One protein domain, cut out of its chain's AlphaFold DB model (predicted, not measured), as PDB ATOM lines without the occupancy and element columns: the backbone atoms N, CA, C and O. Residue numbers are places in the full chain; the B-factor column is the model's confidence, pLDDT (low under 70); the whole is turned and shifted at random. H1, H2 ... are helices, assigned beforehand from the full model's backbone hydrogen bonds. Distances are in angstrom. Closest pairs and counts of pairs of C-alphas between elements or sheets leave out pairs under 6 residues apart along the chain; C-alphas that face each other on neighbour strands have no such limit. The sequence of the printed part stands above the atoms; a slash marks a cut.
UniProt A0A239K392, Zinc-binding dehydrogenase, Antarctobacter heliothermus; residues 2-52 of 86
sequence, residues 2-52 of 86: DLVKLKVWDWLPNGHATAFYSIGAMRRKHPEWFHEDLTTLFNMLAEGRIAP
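This is residues 2 to 52 of the 86 residues of the protein "Zinc-binding dehydrogenase" of Antarctobacter heliothermus (UniProt A0A239K392). A drawn-out chain with no common core: the long helix H3 makes one end, short H2 forms a corner with it, and a long link, residues 12 to 22, leads away to H1, alone at the far end. The printed part has 51 residues, with three named helices in the order H1, H2, H3 and no named strand; the class is all helix. It is extended, with a radius of gyration of the C-alphas of 17.3 A and spans of 48 by 22 by 18 A.

H3, residues 31 to 46, is 22.4 A long and ends at C-alpha 46 (137.534, 197.288, 216.596). H2 is residues 23 to 29, 9.8 A. H1, residues 2 to 11, is 14.6 A long and begins at C-alpha 2 (173.446, 175.567, 219.780).

H3 and H2 are close but not clearly touching; their closest C-alphas, of Phe 34 and Arg 27, are 5.7 A apart. They run opposite ways at a steep tilt of 49 degrees. H1 is apart from both. In H1, H2 and H3 every O i to N i+4 pair is within hydrogen-bond range.

The C-alphas farthest apart, of Pro 13 and Ala 46, are 48.2 A apart. The printed part has no cut. The link H1 to H2 is long; H2 to H3 is tight. Residues 2 to 3, 16 and 18 to 19 have pLDDT under 70.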
ATOM      1  N   ASP A   2     174.681 176.137 219.197       62.03
ATOM      2  CA  ASP A   2     173.446 175.567 219.780       62.03
ATOM      3  C   ASP A   2     172.498 174.869 218.792       62.03
ATOM      4  O   ASP A   2     171.969 173.807 219.101       62.03
ATOM      5  N   LEU A   3     172.332 175.387 217.568       65.12
ATOM      6  CA  LEU A   3     171.433 174.759 216.582       65.12
ATOM      7  C   LEU A   3     171.856 173.332 216.193       65.12
ATOM      8  O   LEU A   3     171.013 172.502 215.866       65.12
ATOM      9  N   VAL A   4     173.161 173.040 216.221       75.50
ATOM     10  CA  VAL A   4     173.689 171.698 215.926       75.50
ATOM     11  C   VAL A   4     173.334 170.728 217.052       75.50
ATOM     12  O   VAL A   4     172.924 169.607 216.773       75.50
ATOM     13  N   LYS A   5     173.419 171.172 218.314       73.56
ATOM     14  CA  LYS A   5     172.994 170.372 219.469       73.56
ATOM     15  C   LYS A   5     171.500 170.060 219.415       73.56
ATOM     16  O   LYS A   5     171.142 168.908 219.618       73.56
ATOM     17  N   LEU A   6     170.662 171.041 219.074       71.06
ATOM     18  CA  LEU A   6     169.212 170.846 218.933       71.06
ATOM     19  C   LEU A   6     168.877 169.827 217.833       71.06
ATOM     20  O   LEU A   6     168.098 168.912 218.064       71.06
ATOM     21  N   LYS A   7     169.553 169.889 216.678       71.69
ATOM     22  CA  LYS A   7     169.370 168.888 215.611       71.69
ATOM     23  C   LYS A   7     169.790 167.470 216.006       71.69
ATOM     24  O   LYS A   7     169.152 166.515 215.580       71.69
ATOM     25  N   VAL A   8     170.869 167.317 216.776       77.38
ATOM     26  CA  VAL A   8     171.292 166.002 217.292       77.38
ATOM     27  C   VAL A   8     170.304 165.496 218.345       77.38
ATOM     28  O   VAL A   8     170.006 164.306 218.382       77.38
ATOM     29  N   TRP A   9     169.766 166.405 219.161       74.12
ATOM     30  CA  TRP A   9     168.748 166.104 220.162       74.12
ATOM     31  C   TRP A   9     167.449 165.581 219.540       74.12
ATOM     32  O   TRP A   9     166.913 164.602 220.046       74.12
ATOM     33  N   ASP A  10     167.019 166.173 218.420       70.75
ATOM     34  CA  ASP A  10     165.829 165.761 217.657       70.75
ATOM     35  C   ASP A  10     166.007 164.428 216.905       70.75
ATOM     36  O   ASP A  10     165.030 163.786 216.526       70.75
ATOM     37  N   TRP A  11     167.254 164.018 216.636       78.00
ATOM     38  CA  TRP A  11     167.571 162.776 215.919       78.00
ATOM     39  C   TRP A  11     167.710 161.558 216.845       78.00
ATOM     40  O   TRP A  11     167.564 160.417 216.401       78.00
ATOM     41  N   LEU A  12     167.999 161.777 218.130       80.25
ATOM     42  CA  LEU A  12     168.085 160.702 219.115       80.25
ATOM     43  C   LEU A  12     166.697 160.061 219.324       80.25
ATOM     44  O   LEU A  12     165.694 160.767 219.384       80.25
ATOM     45  N   PRO A  13     166.606 158.732 219.525       73.50
ATOM     46  CA  PRO A  13     165.354 158.038 219.834       73.50
ATOM     47  C   PRO A  13     164.934 158.273 221.300       73.50
ATOM     48  O   PRO A  13     164.528 157.355 222.004       73.50
ATOM     49  N   ASN A  14     165.094 159.505 221.784       77.62
ATOM     50  CA  ASN A  14     164.729 159.957 223.123       77.62
ATOM     51  C   ASN A  14     163.283 160.486 223.174       77.62
ATOM     52  O   ASN A  14     162.773 160.725 224.261       77.62
ATOM     53  N   GLY A  15     162.618 160.645 222.020       70.94
ATOM     54  CA  GLY A  15     161.235 161.118 221.913       70.94
ATOM     55  C   GLY A  15     161.071 162.636 222.027       70.94
ATOM     56  O   GLY A  15     159.946 163.110 222.171       70.94
ATOM     57  N   HIS A  16     162.160 163.408 221.987       67.69
ATOM     58  CA  HIS A  16     162.121 164.865 222.094       67.69
ATOM     59  C   HIS A  16     162.219 165.484 220.693       67.69
ATOM     60  O   HIS A  16     163.087 165.105 219.915       67.69
ATOM     61  N   ALA A  17     161.346 166.445 220.375       70.19
ATOM     62  CA  ALA A  17     161.354 167.161 219.100       70.19
ATOM     63  C   ALA A  17     161.317 168.677 219.329       70.19
ATOM     64  O   ALA A  17     160.472 169.186 220.068       70.19
ATOM     65  N   THR A  18     162.215 169.397 218.667       69.25
ATOM     66  CA  THR A  18     162.334 170.853 218.718       69.25
ATOM     67  C   THR A  18     161.729 171.454 217.454       69.25
ATOM     68  O   THR A  18     162.206 171.238 216.342       69.25
ATOM     69  N   ALA A  19     160.680 172.260 217.606       68.69
ATOM     70  CA  ALA A  19     160.109 173.024 216.502       68.69
ATOM     71  C   ALA A  19     160.559 174.485 216.586       68.69
ATOM     72  O   ALA A  19     160.329 175.164 217.587       68.69
ATOM     73  N   PHE A  20     161.175 174.995 215.519       73.62
ATOM     74  CA  PHE A  20     161.469 176.421 215.411       73.62
ATOM     75  C   PHE A  20     160.214 177.171 214.959       73.62
ATOM     76  O   PHE A  20     159.705 176.936 213.864       73.62
ATOM     77  N   TYR A  21     159.742 178.114 215.774       71.75
ATOM     78  CA  TYR A  21     158.681 179.033 215.377       71.75
ATOM     79  C   TYR A  21     159.279 180.284 214.725       71.75
ATOM     80  O   TYR A  21     160.067 181.008 215.330       71.75
ATOM     81  N   SER A  22     158.892 180.556 213.480       83.00
ATOM     82  CA  SER A  22     159.231 181.803 212.794       83.00
ATOM     83  C   SER A  22     158.004 182.332 212.074       83.00
ATOM     84  O   SER A  22     157.670 181.878 210.977       83.00
ATOM     85  N   ILE A  23     157.363 183.344 212.661       82.12
ATOM     86  CA  ILE A  23     156.205 183.993 212.038       82.12
ATOM     87  C   ILE A  23     156.553 184.575 210.661       82.12
ATOM     88  O   ILE A  23     155.741 184.536 209.746       82.12
ATOM     89  N   GLY A  24     157.789 185.052 210.464       86.81
ATOM     90  CA  GLY A  24     158.245 185.577 209.177       86.81
ATOM     91  C   GLY A  24     158.362 184.503 208.092       86.81
ATOM     92  O   GLY A  24     157.990 184.751 206.947       86.81
ATOM     93  N   ALA A  25     158.859 183.310 208.434       89.06
ATOM     94  CA  ALA A  25     158.903 182.186 207.499       89.06
ATOM     95  C   ALA A  25     157.499 181.635 207.221       89.06
ATOM     96  O   ALA A  25     157.164 181.378 206.067       89.06
ATOM     97  N   MET A  26     156.668 181.526 208.261       87.50
ATOM     98  CA  MET A  26     155.295 181.045 208.146       87.50
ATOM     99  C   MET A  26     154.440 181.976 207.285       87.50
ATOM    100  O   MET A  26     153.817 181.505 206.342       87.50
ATOM    101  N   ARG A  27     154.525 183.295 207.497       91.31
ATOM    102  CA  ARG A  27     153.850 184.306 206.667       91.31
ATOM    103  C   ARG A  27     154.232 184.223 205.190       91.31
ATOM    104  O   ARG A  27     153.392 184.448 204.333       91.31
ATOM    105  N   ARG A  28     155.500 183.934 204.869       92.19
ATOM    106  CA  ARG A  28     155.925 183.771 203.465       92.19
ATOM    107  C   ARG A  28     155.370 182.500 202.830       92.19
ATOM    108  O   ARG A  28     155.119 182.495 201.633       92.19
ATOM    109  N   LYS A  29     155.236 181.428 203.614       93.75
ATOM    110  CA  LYS A  29     154.745 180.128 203.145       93.75
ATOM    111  C   LYS A  29     153.216 180.092 203.026       93.75
ATOM    112  O   LYS A  29     152.712 179.447 202.117       93.75
ATOM    113  N   HIS A  30     152.529 180.783 203.932       93.44
ATOM    114  CA  HIS A  30     151.073 180.821 204.076       93.44
ATOM    115  C   HIS A  30     150.594 182.276 204.240       93.44
ATOM    116  O   HIS A  30     150.217 182.691 205.343       93.44
ATOM    117  N   PRO A  31     150.694 183.110 203.188       94.94
ATOM    118  CA  PRO A  31     150.256 184.505 203.245       94.94
ATOM    119  C   PRO A  31     148.757 184.651 203.549       94.94
ATOM    120  O   PRO A  31     148.358 185.622 204.189       94.94
ATOM    121  N   GLU A  32     147.942 183.685 203.127       97.12
ATOM    122  CA  GLU A  32     146.501 183.626 203.358       97.12
ATOM    123  C   GLU A  32     146.155 183.476 204.844       97.12
ATOM    124  O   GLU A  32     145.345 184.251 205.347       97.12
ATOM    125  N   TRP A  33     146.840 182.581 205.567       95.25
ATOM    126  CA  TRP A  33     146.646 182.411 207.013       95.25
ATOM    127  C   TRP A  33     146.983 183.695 207.759       95.25
ATOM    128  O   TRP A  33     146.228 184.153 208.606       95.25
ATOM    129  N   PHE A  34     148.091 184.336 207.387       93.38
ATOM    130  CA  PHE A  34     148.493 185.591 208.013       93.38
ATOM    131  C   PHE A  34     147.465 186.712 207.791       93.38
ATOM    132  O   PHE A  34     147.215 187.506 208.698       93.38
ATOM    133  N   HIS A  35     146.876 186.792 206.595       95.50
ATOM    134  CA  HIS A  35     145.828 187.765 206.298       95.50
ATOM    135  C   HIS A  35     144.551 187.491 207.103       95.50
ATOM    136  O   HIS A  35     143.964 188.420 207.663       95.50
ATOM    137  N   GLU A  36     144.119 186.232 207.172       97.31
ATOM    138  CA  GLU A  36     142.948 185.810 207.945       97.31
ATOM    139  C   GLU A  36     143.122 186.094 209.446       97.31
ATOM    140  O   GLU A  36     142.254 186.716 210.066       97.31
ATOM    141  N   ASP A  37     144.283 185.744 210.002       95.81
ATOM    142  CA  ASP A  37     144.623 185.987 211.403       95.81
ATOM    143  C   ASP A  37     144.611 187.486 211.728       95.81
ATOM    144  O   ASP A  37     143.970 187.915 212.688       95.81
ATOM    145  N   LEU A  38     145.272 188.318 210.910       95.50
ATOM    146  CA  LEU A  38     145.270 189.771 211.115       95.50
ATOM    147  C   LEU A  38     143.872 190.377 210.991       95.50
ATOM    148  O   LEU A  38     143.532 191.267 211.767       95.50
ATOM    149  N   THR A  39     143.067 189.897 210.042       98.06
ATOM    150  CA  THR A  39     141.685 190.365 209.873       98.06
ATOM    151  C   THR A  39     140.880 190.076 211.136       98.06
ATOM    152  O   THR A  39     140.225 190.967 211.676       98.06
ATOM    153  N   THR A  40     140.993 188.856 211.664       98.12
ATOM    154  CA  THR A  40     140.351 188.456 212.921       98.12
ATOM    155  C   THR A  40     140.803 189.332 214.088       98.12
ATOM    156  O   THR A  40     139.966 189.858 214.824       98.12
ATOM    157  N   LEU A  41     142.113 189.546 214.241       97.56
ATOM    158  CA  LEU A  41     142.667 190.371 215.315       97.56
ATOM    159  C   LEU A  41     142.202 191.831 215.227       97.56
ATOM    160  O   LEU A  41     141.855 192.419 216.250       97.56
ATOM    161  N   PHE A  42     142.148 192.417 214.030       97.88
ATOM    162  CA  PHE A  42     141.658 193.785 213.859       97.88
ATOM    163  C   PHE A  42     140.158 193.916 214.108       97.88
ATOM    164  O   PHE A  42     139.745 194.909 214.703       97.88
ATOM    165  N   ASN A  43     139.354 192.916 213.745       98.56
ATOM    166  CA  ASN A  43     137.939 192.894 214.112       98.56
ATOM    167  C   ASN A  43     137.774 192.853 215.636       98.56
ATOM    168  O   ASN A  43     137.042 193.662 216.194       98.56
ATOM    169  N   MET A  44     138.531 191.996 216.333       98.56
ATOM    170  CA  MET A  44     138.523 191.961 217.799       98.56
ATOM    171  C   MET A  44     138.961 193.294 218.419       98.56
ATOM    172  O   MET A  44     138.409 193.697 219.442       98.56
ATOM    173  N   LEU A  45     139.939 193.980 217.819       98.19
ATOM    174  CA  LEU A  45     140.380 195.303 218.261       98.19
ATOM    175  C   LEU A  45     139.277 196.352 218.072       98.19
ATOM    176  O   LEU A  45     138.998 197.112 218.995       98.19
ATOM    177  N   ALA A  46     138.634 196.374 216.903       97.94
ATOM    178  CA  ALA A  46     137.534 197.288 216.596       97.94
ATOM    179  C   ALA A  46     136.313 197.052 217.501       97.94
ATOM    180  O   ALA A  46     135.655 198.001 217.914       97.94
ATOM    181  N   GLU A  47     136.050 195.793 217.859       98.38
ATOM    182  CA  GLU A  47     135.026 195.382 218.827       98.38
ATOM    183  C   GLU A  47     135.421 195.668 220.291       98.38
ATOM    184  O   GLU A  47     134.618 195.444 221.196       98.38
ATOM    185  N   GLY A  48     136.652 196.119 220.561       97.81
ATOM    186  CA  GLY A  48     137.154 196.367 221.918       97.81
ATOM    187  C   GLY A  48     137.411 195.100 222.744       97.81
ATOM    188  O   GLY A  48     137.567 195.172 223.961       97.81
ATOM    189  N   ARG A  49     137.464 193.925 222.106       98.50
ATOM    190  CA  ARG A  49     137.706 192.626 222.765       98.50
ATOM    191  C   ARG A  49     139.164 192.404 223.139       98.50
ATOM    192  O   ARG A  49     139.456 191.536 223.958       98.50
ATOM    193  N   ILE A  50     140.072 193.155 222.522       97.81
ATOM    194  CA  ILE A  50     141.494 193.180 222.857       97.81
ATOM    195  C   ILE A  50     141.969 194.625 222.990       97.81
ATOM    196  O   ILE A  50     141.509 195.507 222.269       97.81
ATOM    197  N   ALA A  51     142.928 194.842 223.887       96.44
ATOM    198  CA  ALA A  51     143.599 196.119 224.092       96.44
ATOM    199  C   ALA A  51     145.122 195.889 224.030       96.44
ATOM    200  O   ALA A  51     145.688 195.330 224.972       96.44
ATOM    201  N   PRO A  52     145.796 196.243 222.917       95.44
ATOM    202  CA  PRO A  52     147.239 196.087 222.786       95.44
ATOM    203  C   PRO A  52     147.976 196.894 223.857       95.44
ATOM    204  O   PRO A  52     147.753 198.095 224.002       95.44
TER     205      PRO A  52